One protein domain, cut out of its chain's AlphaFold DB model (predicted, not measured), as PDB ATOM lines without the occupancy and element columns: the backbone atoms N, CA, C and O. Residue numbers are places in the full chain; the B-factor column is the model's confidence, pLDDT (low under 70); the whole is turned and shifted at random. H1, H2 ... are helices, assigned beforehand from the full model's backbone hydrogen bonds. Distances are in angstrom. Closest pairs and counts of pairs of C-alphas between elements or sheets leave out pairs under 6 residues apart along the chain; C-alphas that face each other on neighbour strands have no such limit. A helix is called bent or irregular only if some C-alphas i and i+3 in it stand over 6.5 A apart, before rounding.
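Overview. This is residues 2 to 97 of the 149 residues of an uncharacterized protein of Globisporangium ultimum (strain ATCC 200006 / CBS 805.95 / DAOM BR144) (UniProt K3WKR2). Two helices, H2 and H4, make a V that closes where the last residues of H2 touch residues 81 to 88 of H4; the short H1 sits at its open end and touches both. The longest helix, H3, crosses over one face of this V, touching H2, and the small H5 makes a corner at the far end of H4. The printed part has 96 residues with five named helices, in the order H1 to H5, and no named strand, so its class is all helix. It is compact, with a radius of gyration of the C-alphas of 12.9 A, and spans 37 by 34 by 21 A.

Arrangement. H1, residues 2 to 7, touches H2, residues 14 to 28, about perpendicular at 79 degrees; their closest C-alphas, of Ala 5 and Gln 16, are 4.8 A apart. H2 touches H3, residues 36 to 57, at a steep tilt of 46 degrees, the same way, with the C-alphas of Phe 25 and Trp 43 closest at 4.7 A. H2 also touches H4, residues 74 to 91, with its residues 24 to 28 alone, at a steep tilt of 40 degrees, the same way; the closest C-alphas, of Leu 27 and Leu 84, are 5.8 A apart. H4 touches H1 with residues 74 to 78 alone, at a steep tilt of 46 degrees, opposite ways, closest at the C-alphas of Val 7 and Val 74, 5.8 A. H3 and H4 are near each other, their closest C-alphas 8.1 A apart. H4 and H5, residues 93 to 97, touch only at the corner, and only just, with 3 pairs of C-alphas within 8 A; those of Thr 89 and Ile 95 are closest, at 5.9 A. H1 and H3 are apart. In H1, H2, H4 and H5 each O i to N i+4 pair is within hydrogen-bond range; in H3 it is 14 of 18.

Along the chain. H1 begins at C-alpha 2, (31.481, -60.868, 140.652). H2 measures 21.0 A from first to last C-alpha, H3 29.1 A and H4 25.6 A. H3 has a kink of 51 degrees near residue 43 and is irregular: C-alphas 53 and 56 are 8.4 A apart. H4 begins at C-alpha 74, (31.072, -71.689, 145.199), and H5 ends at C-alpha 97, (5.233, -52.588, 141.377).

Size, cuts and confidence. The two C-alphas farthest apart, of Asn 11 and Lys 97, are 38.2 A apart. The link from H3 to H4, residues 58 to 73, is long; that from H4 to H5 is tight. The printed part has no cut, and no printed residue is under 70 in pLDDT.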
ATOM      1  N   LEU A   2      32.341 -60.118 139.711       88.75
ATOM      2  CA  LEU A   2      31.481 -60.868 140.652       88.75
ATOM      3  C   LEU A   2      31.821 -62.364 140.713       88.75
ATOM      4  O   LEU A   2      31.907 -62.930 141.800       88.75
ATOM      5  N   GLN A   3      32.049 -62.998 139.560       91.69
ATOM      6  CA  GLN A   3      32.492 -64.394 139.506       91.69
ATOM      7  C   GLN A   3      33.774 -64.599 140.325       91.69
ATOM      8  O   GLN A   3      33.846 -65.520 141.133       91.69
ATOM      9  N   ASP A   4      34.754 -63.711 140.164       92.00
ATOM     10  CA  ASP A   4      36.030 -63.797 140.876       92.00
ATOM     11  C   ASP A   4      35.849 -63.588 142.380       92.00
ATOM     12  O   ASP A   4      36.474 -64.293 143.169       92.00
ATOM     13  N   ALA A   5      34.967 -62.672 142.789       93.81
ATOM     14  CA  ALA A   5      34.628 -62.457 144.191       93.81
ATOM     15  C   ALA A   5      33.944 -63.693 144.804       93.81
ATOM     16  O   ALA A   5      34.302 -64.125 145.896       93.81
ATOM     17  N   LEU A   6      33.011 -64.318 144.078       93.12
ATOM     18  CA  LEU A   6      32.333 -65.542 144.512       93.12
ATOM     19  C   LEU A   6      33.270 -66.747 144.573       93.12
ATOM     20  O   LEU A   6      33.076 -67.598 145.436       93.12
ATOM     21  N   VAL A   7      34.271 -66.845 143.695       94.25
ATOM     22  CA  VAL A   7      35.288 -67.909 143.742       94.25
ATOM     23  C   VAL A   7      36.246 -67.676 144.913       94.25
ATOM     24  O   VAL A   7      36.473 -68.587 145.710       94.25
ATOM     25  N   ASN A   8      36.725 -66.443 145.083       93.56
ATOM     26  CA  ASN A   8      37.739 -66.075 146.072       93.56
ATOM     27  C   ASN A   8      37.169 -65.609 147.420       93.56
ATOM     28  O   ASN A   8      37.896 -65.006 148.201       93.56
ATOM     29  N   ALA A   9      35.905 -65.901 147.746       93.19
ATOM     30  CA  ALA A   9      35.273 -65.380 148.966       93.19
ATOM     31  C   ALA A   9      35.941 -65.831 150.284       93.19
ATOM     32  O   ALA A   9      35.669 -65.247 151.326       93.19
ATOM     33  N   ALA A  10      36.818 -66.841 150.246       93.50
ATOM     34  CA  ALA A  10      37.641 -67.233 151.392       93.50
ATOM     35  C   ALA A  10      38.790 -66.250 151.678       93.50
ATOM     36  O   ALA A  10      39.293 -66.193 152.796       93.50
ATOM     37  N   ASN A  11      39.236 -65.504 150.664       94.06
ATOM     38  CA  ASN A  11      40.311 -64.527 150.789       94.06
ATOM     39  C   ASN A  11      40.135 -63.397 149.752       94.06
ATOM     40  O   ASN A  11      40.933 -63.275 148.817       94.06
ATOM     41  N   PRO A  12      39.044 -62.615 149.855       94.06
ATOM     42  CA  PRO A  12      38.751 -61.569 148.892       94.06
ATOM     43  C   PRO A  12      39.719 -60.396 149.074       94.06
ATOM     44  O   PRO A  12      40.086 -60.041 150.194       94.06
ATOM     45  N   ASN A  13      40.093 -59.742 147.977       96.00
ATOM     46  CA  ASN A  13      40.686 -58.409 148.069       96.00
ATOM     47  C   ASN A  13      39.627 -57.374 148.519       96.00
ATOM     48  O   ASN A  13      38.433 -57.674 148.582       96.00
ATOM     49  N   GLU A  14      40.047 -56.142 148.817       95.25
ATOM     50  CA  GLU A  14      39.142 -55.098 149.327       95.25
ATOM     51  C   GLU A  14      37.945 -54.826 148.401       95.25
ATOM     52  O   GLU A  14      36.817 -54.692 148.872       95.25
ATOM     53  N   GLN A  15      38.168 -54.808 147.084       95.06
ATOM     54  CA  GLN A  15      37.115 -54.577 146.092       95.06
ATOM     55  C   GLN A  15      36.118 -55.738 146.039       95.06
ATOM     56  O   GLN A  15      34.909 -55.526 145.998       95.06
ATOM     57  N   GLN A  16      36.610 -56.976 146.083       95.19
ATOM     58  CA  GLN A  16      35.779 -58.177 146.110       95.19
ATOM     59  C   GLN A  16      34.948 -58.245 147.393       95.19
ATOM     60  O   GLN A  16      33.769 -58.588 147.336       95.19
ATOM     61  N   LEU A  17      35.534 -57.889 148.540       95.94
ATOM     62  CA  LEU A  17      34.822 -57.834 149.813       95.94
ATOM     63  C   LEU A  17      33.728 -56.765 149.789       95.94
ATOM     64  O   LEU A  17      32.599 -57.052 150.180       95.94
ATOM     65  N   ALA A  18      34.044 -55.562 149.305       95.81
ATOM     66  CA  ALA A  18      33.075 -54.484 149.148       95.81
ATOM     67  C   ALA A  18      31.902 -54.907 148.252       95.81
ATOM     68  O   ALA A  18      30.749 -54.760 148.651       95.81
ATOM     69  N   LEU A  19      32.198 -55.518 147.099       96.00
ATOM     70  CA  LEU A  19      31.191 -56.012 146.161       96.00
ATOM     71  C   LEU A  19      30.293 -57.085 146.793       96.00
ATOM     72  O   LEU A  19      29.068 -56.998 146.697       96.00
ATOM     73  N   LEU A  20      30.879 -58.092 147.452       96.88
ATOM     74  CA  LEU A  20      30.113 -59.139 148.132       96.88
ATOM     75  C   LEU A  20      29.240 -58.545 149.236       96.88
ATOM     76  O   LEU A  20      28.059 -58.887 149.321       96.88
ATOM     77  N   ALA A  21      29.802 -57.651 150.044       96.56
ATOM     78  CA  ALA A  21      29.101 -57.045 151.157       96.56
ATOM     79  C   ALA A  21      27.915 -56.206 150.698       96.56
ATOM     80  O   ALA A  21      26.802 -56.399 151.182       96.56
ATOM     81  N   GLU A  22      28.136 -55.307 149.745       95.62
ATOM     82  CA  GLU A  22      27.094 -54.437 149.220       95.62
ATOM     83  C   GLU A  22      25.962 -55.242 148.578       95.62
ATOM     84  O   GLU A  22      24.795 -55.060 148.940       95.62
ATOM     85  N   LEU A  23      26.300 -56.175 147.681       95.81
ATOM     86  CA  LEU A  23      25.327 -57.005 146.972       95.81
ATOM     87  C   LEU A  23      24.447 -57.790 147.950       95.81
ATOM     88  O   LEU A  23      23.218 -57.701 147.912       95.81
ATOM     89  N   HIS A  24      25.063 -58.537 148.864       97.12
ATOM     90  CA  HIS A  24      24.325 -59.386 149.795       97.12
ATOM     91  C   HIS A  24      23.558 -58.570 150.842       97.12
ATOM     92  O   HIS A  24      22.433 -58.925 151.209       97.12
ATOM     93  N   PHE A  25      24.113 -57.454 151.317       95.81
ATOM     94  CA  PHE A  25      23.420 -56.585 152.266       95.81
ATOM     95  C   PHE A  25      22.168 -55.958 151.637       95.81
ATOM     96  O   PHE A  25      21.090 -55.995 152.237       95.81
ATOM     97  N   LYS A  26      22.266 -55.446 150.403       92.88
ATOM     98  CA  LYS A  26      21.124 -54.862 149.678       92.88
ATOM     99  C   LYS A  26      20.048 -55.899 149.348       92.88
ATOM    100  O   LYS A  26      18.859 -55.577 149.367       92.88
ATOM    101  N   LEU A  27      20.419 -57.153 149.096       94.75
ATOM    102  CA  LEU A  27      19.444 -58.222 148.859       94.75
ATOM    103  C   LEU A  27      18.753 -58.712 150.142       94.75
ATOM    104  O   LEU A  27      17.610 -59.158 150.097       94.75
ATOM    105  N   THR A  28      19.402 -58.605 151.300       94.25
ATOM    106  CA  THR A  28      18.822 -59.060 152.577       94.25
ATOM    107  C   THR A  28      17.935 -58.014 153.254       94.25
ATOM    108  O   THR A  28      17.082 -58.382 154.066       94.25
ATOM    109  N   ARG A  29      18.108 -56.719 152.945       85.75
ATOM    110  CA  ARG A  29      17.416 -55.604 153.617       85.75
ATOM    111  C   ARG A  29      16.908 -54.561 152.623       85.75
ATOM    112  O   ARG A  29      17.558 -54.278 151.628       85.75
ATOM    113  N   ASP A  30      15.780 -53.925 152.930       79.88
ATOM    114  CA  ASP A  30      15.227 -52.798 152.149       79.88
ATOM    115  C   ASP A  30      15.707 -51.422 152.656       79.88
ATOM    116  O   ASP A  30      15.132 -50.386 152.334       79.88
ATOM    117  N   GLN A  31      16.743 -51.395 153.501       79.88
ATOM    118  CA  GLN A  31      17.218 -50.159 154.114       79.88
ATOM    119  C   GLN A  31      18.093 -49.357 153.143       79.88
ATOM    120  O   GLN A  31      19.166 -49.811 152.750       79.88
ATOM    121  N   MET A  32      17.661 -48.136 152.835       78.50
ATOM    122  CA  MET A  32      18.411 -47.172 152.025       78.50
ATOM    123  C   MET A  32      19.408 -46.366 152.875       78.50
ATOM    124  O   MET A  32      19.230 -46.215 154.086       78.50
ATOM    125  N   GLY A  33      20.458 -45.836 152.239       84.44
ATOM    126  CA  GLY A  33      21.400 -44.889 152.857       84.44
ATOM    127  C   GLY A  33      22.390 -45.486 153.867       84.44
ATOM    128  O   GLY A  33      23.027 -44.745 154.617       84.44
ATOM    129  N   VAL A  34      22.529 -46.814 153.926       90.50
ATOM    130  CA  VAL A  34      23.582 -47.458 154.727       90.50
ATOM    131  C   VAL A  34      24.926 -47.243 154.028       90.50
ATOM    132  O   VAL A  34      25.024 -47.406 152.818       90.50
ATOM    133  N   LYS A  35      25.965 -46.863 154.774       94.06
ATOM    134  CA  LYS A  35      27.311 -46.687 154.212       94.06
ATOM    135  C   LYS A  35      27.995 -48.033 153.968       94.06
ATOM    136  O   LYS A  35      27.769 -48.977 154.730       94.06
ATOM    137  N   LEU A  36      28.868 -48.097 152.964       92.75
ATOM    138  CA  LEU A  36      29.575 -49.317 152.572       92.75
ATOM    139  C   LEU A  36      30.366 -49.942 153.731       92.75
ATOM    140  O   LEU A  36      30.316 -51.153 153.913       92.75
ATOM    141  N   GLU A  37      31.011 -49.145 154.587       95.69
ATOM    142  CA  GLU A  37      31.777 -49.666 155.730       95.69
ATOM    143  C   GLU A  37      30.877 -50.433 156.702       95.69
ATOM    144  O   GLU A  37      31.269 -51.454 157.265       95.69
ATOM    145  N   LYS A  38      29.638 -49.958 156.876       94.88
ATOM    146  CA  LYS A  38      28.654 -50.637 157.715       94.88
ATOM    147  C   LYS A  38      28.132 -51.906 157.047       94.88
ATOM    148  O   LYS A  38      27.910 -52.896 157.737       94.88
ATOM    149  N   MET A  39      27.974 -51.899 155.722       95.88
ATOM    150  CA  MET A  39      27.626 -53.109 154.973       95.88
ATOM    151  C   MET A  39      28.725 -54.167 155.100       95.88
ATOM    152  O   MET A  39      28.417 -55.299 155.453       95.88
ATOM    153  N   ILE A  40      29.998 -53.800 154.922       96.56
ATOM    154  CA  ILE A  40      31.154 -54.704 155.065       96.56
ATOM    155  C   ILE A  40      31.198 -55.363 156.452       96.56
ATOM    156  O   ILE A  40      31.534 -56.538 156.560       96.56
ATOM    157  N   GLN A  41      30.808 -54.646 157.507       96.06
ATOM    158  CA  GLN A  41      30.761 -55.201 158.866       96.06
ATOM    159  C   GLN A  41      29.591 -56.165 159.101       96.06
ATOM    160  O   GLN A  41      29.721 -57.110 159.877       96.06
ATOM    161  N   ASP A  42      28.438 -55.917 158.476       96.31
ATOM    162  CA  ASP A  42      27.176 -56.550 158.869       96.31
ATOM    163  C   ASP A  42      26.612 -57.539 157.832       96.31
ATOM    164  O   ASP A  42      25.702 -58.302 158.171       96.31
ATOM    165  N   TRP A  43      27.085 -57.525 156.580       96.50
ATOM    166  CA  TRP A  43      26.464 -58.261 155.467       96.50
ATOM    167  C   TRP A  43      26.348 -59.755 155.740       96.50
ATOM    168  O   TRP A  43      25.273 -60.320 155.560       96.50
ATOM    169  N   GLU A  44      27.405 -60.390 156.242       96.88
ATOM    170  CA  GLU A  44      27.416 -61.835 156.450       96.88
ATOM    171  C   GLU A  44      26.416 -62.241 157.537       96.88
ATOM    172  O   GLU A  44      25.649 -63.192 157.377       96.88
ATOM    173  N   LYS A  45      26.320 -61.440 158.605       96.62
ATOM    174  CA  LYS A  45      25.307 -61.618 159.650       96.62
ATOM    175  C   LYS A  45      23.892 -61.405 159.109       96.62
ATOM    176  O   LYS A  45      22.969 -62.110 159.521       96.62
ATOM    177  N   ALA A  46      23.700 -60.440 158.210       96.56
ATOM    178  CA  ALA A  46      22.412 -60.206 157.564       96.56
ATOM    179  C   ALA A  46      21.999 -61.397 156.681       96.56
ATOM    180  O   ALA A  46      20.848 -61.830 156.754       96.56
ATOM    181  N   VAL A  47      22.939 -61.976 155.927       97.62
ATOM    182  CA  VAL A  47      22.727 -63.190 155.121       97.62
ATOM    183  C   VAL A  47      22.385 -64.380 156.009       97.62
ATOM    184  O   VAL A  47      21.350 -65.008 155.797       97.62
ATOM    185  N   ALA A  48      23.190 -64.650 157.039       97.31
ATOM    186  CA  ALA A  48      22.969 -65.766 157.957       97.31
ATOM    187  C   ALA A  48      21.588 -65.691 158.624       97.31
ATOM    188  O   ALA A  48      20.863 -66.683 158.675       97.31
ATOM    189  N   ARG A  49      21.178 -64.496 159.072       96.50
ATOM    190  CA  ARG A  49      19.845 -64.278 159.645       96.50
ATOM    191  C   ARG A  49      18.735 -64.536 158.626       96.50
ATOM    192  O   ARG A  49      17.779 -65.238 158.940       96.50
ATOM    193  N   LYS A  50      18.861 -63.987 157.413       96.38
ATOM    194  CA  LYS A  50      17.856 -64.165 156.358       96.38
ATOM    195  C   LYS A  50      17.710 -65.639 155.975       96.38
ATOM    196  O   LYS A  50      16.586 -66.106 155.807       96.38
ATOM    197  N   LEU A  51      18.820 -66.372 155.890       97.12
ATOM    198  CA  LEU A  51      18.822 -67.816 155.657       97.12
ATOM    199  C   LEU A  51      18.174 -68.570 156.813       97.12
ATOM    200  O   LEU A  51      17.296 -69.384 156.566       97.12
ATOM    201  N   HIS A  52      18.521 -68.269 158.063       96.88
ATOM    202  CA  HIS A  52      17.916 -68.930 159.222       96.88
ATOM    203  C   HIS A  52      16.380 -68.817 159.229       96.88
ATOM    204  O   HIS A  52      15.690 -69.780 159.547       96.88
ATOM    205  N   GLU A  53      15.847 -67.669 158.807       95.44
ATOM    206  CA  GLU A  53      14.407 -67.416 158.721       95.44
ATOM    207  C   GLU A  53      13.726 -68.105 157.516       95.44
ATOM    208  O   GLU A  53      12.538 -68.407 157.598       95.44
ATOM    209  N   ASN A  54      14.435 -68.345 156.401       95.69
ATOM    210  CA  ASN A  54      13.810 -68.682 155.106       95.69
ATOM    211  C   ASN A  54      14.409 -69.905 154.386       95.69
ATOM    212  O   ASN A  54      13.973 -70.236 153.284       95.69
ATOM    213  N   TRP A  55      15.402 -70.593 154.958       96.69
ATOM    214  CA  TRP A  55      16.170 -71.622 154.244       96.69
ATOM    215  C   TRP A  55      15.296 -72.744 153.673       96.69
ATOM    216  O   TRP A  55      15.607 -73.259 152.607       96.69
ATOM    217  N   GLN A  56      14.188 -73.087 154.335       96.50
ATOM    218  CA  GLN A  56      13.290 -74.175 153.932       96.50
ATOM    219  C   GLN A  56      12.617 -73.951 152.573       96.50
ATOM    220  O   GLN A  56      12.141 -74.911 151.974       96.50
ATOM    221  N   LEU A  57      12.572 -72.707 152.089       94.00
ATOM    222  CA  LEU A  57      11.987 -72.382 150.791       94.00
ATOM    223  C   LEU A  57      12.847 -72.904 149.634       94.00
ATOM    224  O   LEU A  57      12.315 -73.373 148.635       94.00
ATOM    225  N   GLU A  58      14.172 -72.861 149.788       93.44
ATOM    226  CA  GLU A  58      15.122 -73.089 148.689       93.44
ATOM    227  C   GLU A  58      16.159 -74.181 148.994       93.44
ATOM    228  O   GLU A  58      16.880 -74.634 148.101       93.44
ATOM    229  N   PHE A  59      16.271 -74.618 150.250       95.00
ATOM    230  CA  PHE A  59      17.318 -75.515 150.726       95.00
ATOM    231  C   PHE A  59      16.757 -76.637 151.607       95.00
ATOM    232  O   PHE A  59      15.825 -76.452 152.379       95.00
ATOM    233  N   ALA A  60      17.389 -77.812 151.530       95.62
ATOM    234  CA  ALA A  60      17.075 -78.944 152.406       95.62
ATOM    235  C   ALA A  60      17.697 -78.807 153.809       95.62
ATOM    236  O   ALA A  60      17.222 -79.425 154.758       95.62
ATOM    237  N   VAL A  61      18.764 -78.013 153.927       95.81
ATOM    238  CA  VAL A  61      19.454 -77.663 155.174       95.81
ATOM    239  C   VAL A  61      19.889 -76.204 155.092       95.81
ATOM    240  O   VAL A  61      20.190 -75.728 153.996       95.81
ATOM    241  N   ASN A  62      19.942 -75.491 156.221       97.19
ATOM    242  CA  ASN A  62      20.462 -74.125 156.241       97.19
ATOM    243  C   ASN A  62      21.963 -74.137 155.889       97.19
ATOM    244  O   ASN A  62      22.756 -74.678 156.665       97.19
ATOM    245  N   PRO A  63      22.374 -73.546 154.749       96.25
ATOM    246  CA  PRO A  63      23.760 -73.624 154.301       96.25
ATOM    247  C   PRO A  63      24.733 -72.914 155.253       96.25
ATOM    248  O   PRO A  63      25.896 -73.283 155.283       96.25
ATOM    249  N   MET A  64      24.275 -71.953 156.063       96.94
ATOM    250  CA  MET A  64      25.114 -71.197 157.007       96.94
ATOM    251  C   MET A  64      24.826 -71.522 158.484       96.94
ATOM    252  O   MET A  64      25.105 -70.707 159.357       96.94
ATOM    253  N   GLU A  65      24.260 -72.693 158.801       94.81
ATOM    254  CA  GLU A  65      23.932 -73.050 160.197       94.81
ATOM    255  C   GLU A  65      25.177 -73.161 161.095       94.81
ATOM    256  O   GLU A  65      25.157 -72.755 162.253       94.81
ATOM    257  N   ALA A  66      26.266 -73.716 160.557       90.62
ATOM    258  CA  ALA A  66      27.486 -74.019 161.311       90.62
ATOM    259  C   ALA A  66      28.770 -73.583 160.587       90.62
ATOM    260  O   ALA A  66      29.862 -74.028 160.939       90.62
ATOM    261  N   THR A  67      28.654 -72.758 159.545       94.81
ATOM    262  CA  THR A  67      29.785 -72.361 158.703       94.81
ATOM    263  C   THR A  67      29.647 -70.919 158.226       94.81
ATOM    264  O   THR A  67      28.535 -70.390 158.146       94.81
ATOM    265  N   SER A  68      30.783 -70.281 157.949       95.88
ATOM    266  CA  SER A  68      30.840 -68.918 157.424       95.88
ATOM    267  C   SER A  68      30.594 -68.908 155.915       95.88
ATOM    268  O   SER A  68      30.749 -69.924 155.234       95.88
ATOM    269  N   TYR A  69      30.246 -67.754 155.353       96.88
ATOM    270  CA  TYR A  69      30.054 -67.605 153.909       96.88
ATOM    271  C   TYR A  69      31.349 -67.908 153.132       96.88
ATOM    272  O   TYR A  69      31.327 -68.494 152.043       96.88
ATOM    273  N   ALA A  70      32.489 -67.536 153.719       95.81
ATOM    274  CA  ALA A  70      33.830 -67.790 153.204       95.81
ATOM    275  C   ALA A  70      34.152 -69.288 153.084       95.81
ATOM    276  O   ALA A  70      34.872 -69.688 152.172       95.81
ATOM    277  N   ASP A  71      33.567 -70.131 153.932       96.56
ATOM    278  CA  ASP A  71      33.823 -71.576 153.950       96.56
ATOM    279  C   ASP A  71      32.885 -72.374 153.027       96.56
ATOM    280  O   ASP A  71      33.126 -73.549 152.742       96.56
ATOM    281  N   LEU A  72      31.827 -71.739 152.515       96.62
ATOM    282  CA  LEU A  72      30.883 -72.365 151.589       96.62
ATOM    283  C   LEU A  72      31.535 -72.741 150.261       96.62
ATOM    284  O   LEU A  72      32.417 -72.051 149.749       96.62
ATOM    285  N   ARG A  73      31.011 -73.776 149.604       95.50
ATOM    286  CA  ARG A  73      31.373 -74.053 148.210       95.50
ATOM    287  C   ARG A  73      30.827 -72.948 147.312       95.50
ATOM    288  O   ARG A  73      29.740 -72.424 147.542       95.50
ATOM    289  N   VAL A  74      31.518 -72.675 146.205       95.94
ATOM    290  CA  VAL A  74      31.072 -71.689 145.199       95.94
ATOM    291  C   VAL A  74      29.627 -71.947 144.753       95.94
ATOM    292  O   VAL A  74      28.831 -71.019 144.652       95.94
ATOM    293  N   TYR A  75      29.255 -73.217 144.573       94.56
ATOM    294  CA  TYR A  75      27.884 -73.607 144.244       94.56
ATOM    295  C   TYR A  75      26.855 -73.168 145.300       94.56
ATOM    296  O   TYR A  75      25.784 -72.678 144.955       94.56
ATOM    297  N   GLU A  76      27.173 -73.304 146.588       95.81
ATOM    298  CA  GLU A  76      26.283 -72.895 147.681       95.81
ATOM    299  C   GLU A  76      26.150 -71.374 147.737       95.81
ATOM    300  O   GLU A  76      25.035 -70.872 147.865       95.81
ATOM    301  N   ARG A  77      27.249 -70.637 147.531       97.50
ATOM    302  CA  ARG A  77      27.242 -69.168 147.424       97.50
ATOM    303  C   ARG A  77      26.340 -68.686 146.283       97.50
ATOM    304  O   ARG A  77      25.525 -67.791 146.487       97.50
ATOM    305  N   ILE A  78      26.418 -69.327 145.111       96.44
ATOM    306  CA  ILE A  78      25.544 -69.031 143.961       96.44
ATOM    307  C   ILE A  78      24.076 -69.304 144.307       96.44
ATOM    308  O   ILE A  78      23.207 -68.490 143.998       96.44
ATOM    309  N   ARG A  79      23.782 -70.426 144.971       96.94
ATOM    310  CA  ARG A  79      22.407 -70.744 145.376       96.94
ATOM    311  C   ARG A  79      21.857 -69.767 146.407       96.94
ATOM    312  O   ARG A  79      20.696 -69.388 146.295       96.94
ATOM    313  N   ILE A  80      22.667 -69.351 147.382       97.81
ATOM    314  CA  ILE A  80      22.293 -68.308 148.347       97.81
ATOM    315  C   ILE A  80      21.983 -67.012 147.609       97.81
ATOM    316  O   ILE A  80      20.924 -66.439 147.836       97.81
ATOM    317  N   LEU A  81      22.849 -66.579 146.690       97.44
ATOM    318  CA  LEU A  81      22.615 -65.373 145.900       97.44
ATOM    319  C   LEU A  81      21.294 -65.454 145.119       97.44
ATOM    320  O   LEU A  81      20.495 -64.523 145.173       97.44
ATOM    321  N   ASN A  82      21.028 -66.585 144.461       96.50
ATOM    322  CA  ASN A  82      19.774 -66.806 143.744       96.50
ATOM    323  C   ASN A  82      18.552 -66.739 144.677       96.50
ATOM    324  O   ASN A  82      17.595 -66.029 144.381       96.50
ATOM    325  N   ALA A  83      18.604 -67.422 145.824       96.94
ATOM    326  CA  ALA A  83      17.534 -67.399 146.821       96.94
ATOM    327  C   ALA A  83      17.266 -65.976 147.336       96.94
ATOM    328  O   ALA A  83      16.121 -65.541 147.404       96.94
ATOM    329  N   LEU A  84      18.322 -65.212 147.628       96.62
ATOM    330  CA  LEU A  84      18.204 -63.821 148.057       96.62
ATOM    331  C   LEU A  84      17.539 -62.943 146.988       96.62
ATOM    332  O   LEU A  84      16.684 -62.129 147.332       96.62
ATOM    333  N   CYS A  85      17.879 -63.119 145.707       94.69
ATOM    334  CA  CYS A  85      17.214 -62.423 144.602       94.69
ATOM    335  C   CYS A  85      15.722 -62.765 144.524       94.69
ATOM    336  O   CYS A  85      14.895 -61.856 144.449       94.69
ATOM    337  N   LEU A  86      15.367 -64.052 144.596       91.94
ATOM    338  CA  LEU A  86      13.972 -64.501 144.577       91.94
ATOM    339  C   LEU A  86      13.187 -63.887 145.741       91.94
ATOM    340  O   LEU A  86      12.188 -63.200 145.529       91.94
ATOM    341  N   TRP A  87      13.697 -64.001 146.964       93.94
ATOM    342  CA  TRP A  87      13.028 -63.435 148.135       93.94
ATOM    343  C   TRP A  87      12.911 -61.915 148.066       93.94
ATOM    344  O   TRP A  87      11.905 -61.357 148.499       93.94
ATOM    345  N   LYS A  88      13.911 -61.228 147.503       90.94
ATOM    346  CA  LYS A  88      13.863 -59.778 147.300       90.94
ATOM    347  C   LYS A  88      12.775 -59.392 146.299       90.94
ATOM    348  O   LYS A  88      12.077 -58.408 146.536       90.94
ATOM    349  N   THR A  89      12.593 -60.162 145.224       87.50
ATOM    350  CA  THR A  89      11.509 -59.921 144.253       87.50
ATOM    351  C   THR A  89      10.132 -60.095 144.886       87.50
ATOM    352  O   THR A  89       9.210 -59.346 144.572       87.50
ATOM    353  N   GLU A  90      10.006 -61.007 145.849       86.06
ATOM    354  CA  GLU A  90       8.765 -61.224 146.586       86.06
ATOM    355  C   GLU A  90       8.535 -60.194 147.691       86.06
ATOM    356  O   GLU A  90       7.390 -59.816 147.924       86.06
ATOM    357  N   SER A  91       9.578 -59.699 148.369       85.94
ATOM    358  CA  SER A  91       9.435 -58.804 149.526       85.94
ATOM    359  C   SER A  91       9.457 -57.317 149.170       85.94
ATOM    360  O   SER A  91       8.716 -56.536 149.773       85.94
ATOM    361  N   CYS A  92      10.228 -56.908 148.162       86.00
ATOM    362  CA  CYS A  92      10.409 -55.503 147.810       86.00
ATOM    363  C   CYS A  92       9.212 -54.959 147.016       86.00
ATOM    364  O   CYS A  92       8.973 -55.335 145.868       86.00
ATOM    365  N   VAL A  93       8.462 -54.037 147.628       85.12
ATOM    366  CA  VAL A  93       7.253 -53.434 147.036       85.12
ATOM    367  C   VAL A  93       7.558 -52.735 145.713       85.12
ATOM    368  O   VAL A  93       6.781 -52.873 144.774       85.12
ATOM    369  N   GLU A  94       8.675 -52.013 145.625       84.69
ATOM    370  CA  GLU A  94       9.036 -51.268 144.414       84.69
ATOM    371  C   GLU A  94       9.395 -52.207 143.256       84.69
ATOM    372  O   GLU A  94       8.902 -52.010 142.148       84.69
ATOM    373  N   ILE A  95      10.120 -53.304 143.523       84.44
ATOM    374  CA  ILE A  95      10.372 -54.348 142.515       84.44
ATOM    375  C   ILE A  95       9.053 -54.979 142.056       84.44
ATOM    376  O   ILE A  95       8.834 -55.132 140.858       84.44
ATOM    377  N   ARG A  96       8.134 -55.300 142.977       84.12
ATOM    378  CA  ARG A  96       6.828 -55.869 142.602       84.12
ATOM    379  C   ARG A  96       5.979 -54.909 141.778       84.12
ATOM    380  O   ARG A  96       5.380 -55.339 140.798       84.12
ATOM    381  N   LYS A  97       5.920 -53.628 142.158       84.31
ATOM    382  CA  LYS A  97       5.233 -52.588 141.377       84.31
ATOM    383  C   LYS A  97       5.826 -52.507 139.976       84.31
ATOM    384  O   LYS A  97       5.077 -52.526 139.012       84.31
TER     385      LYS A  97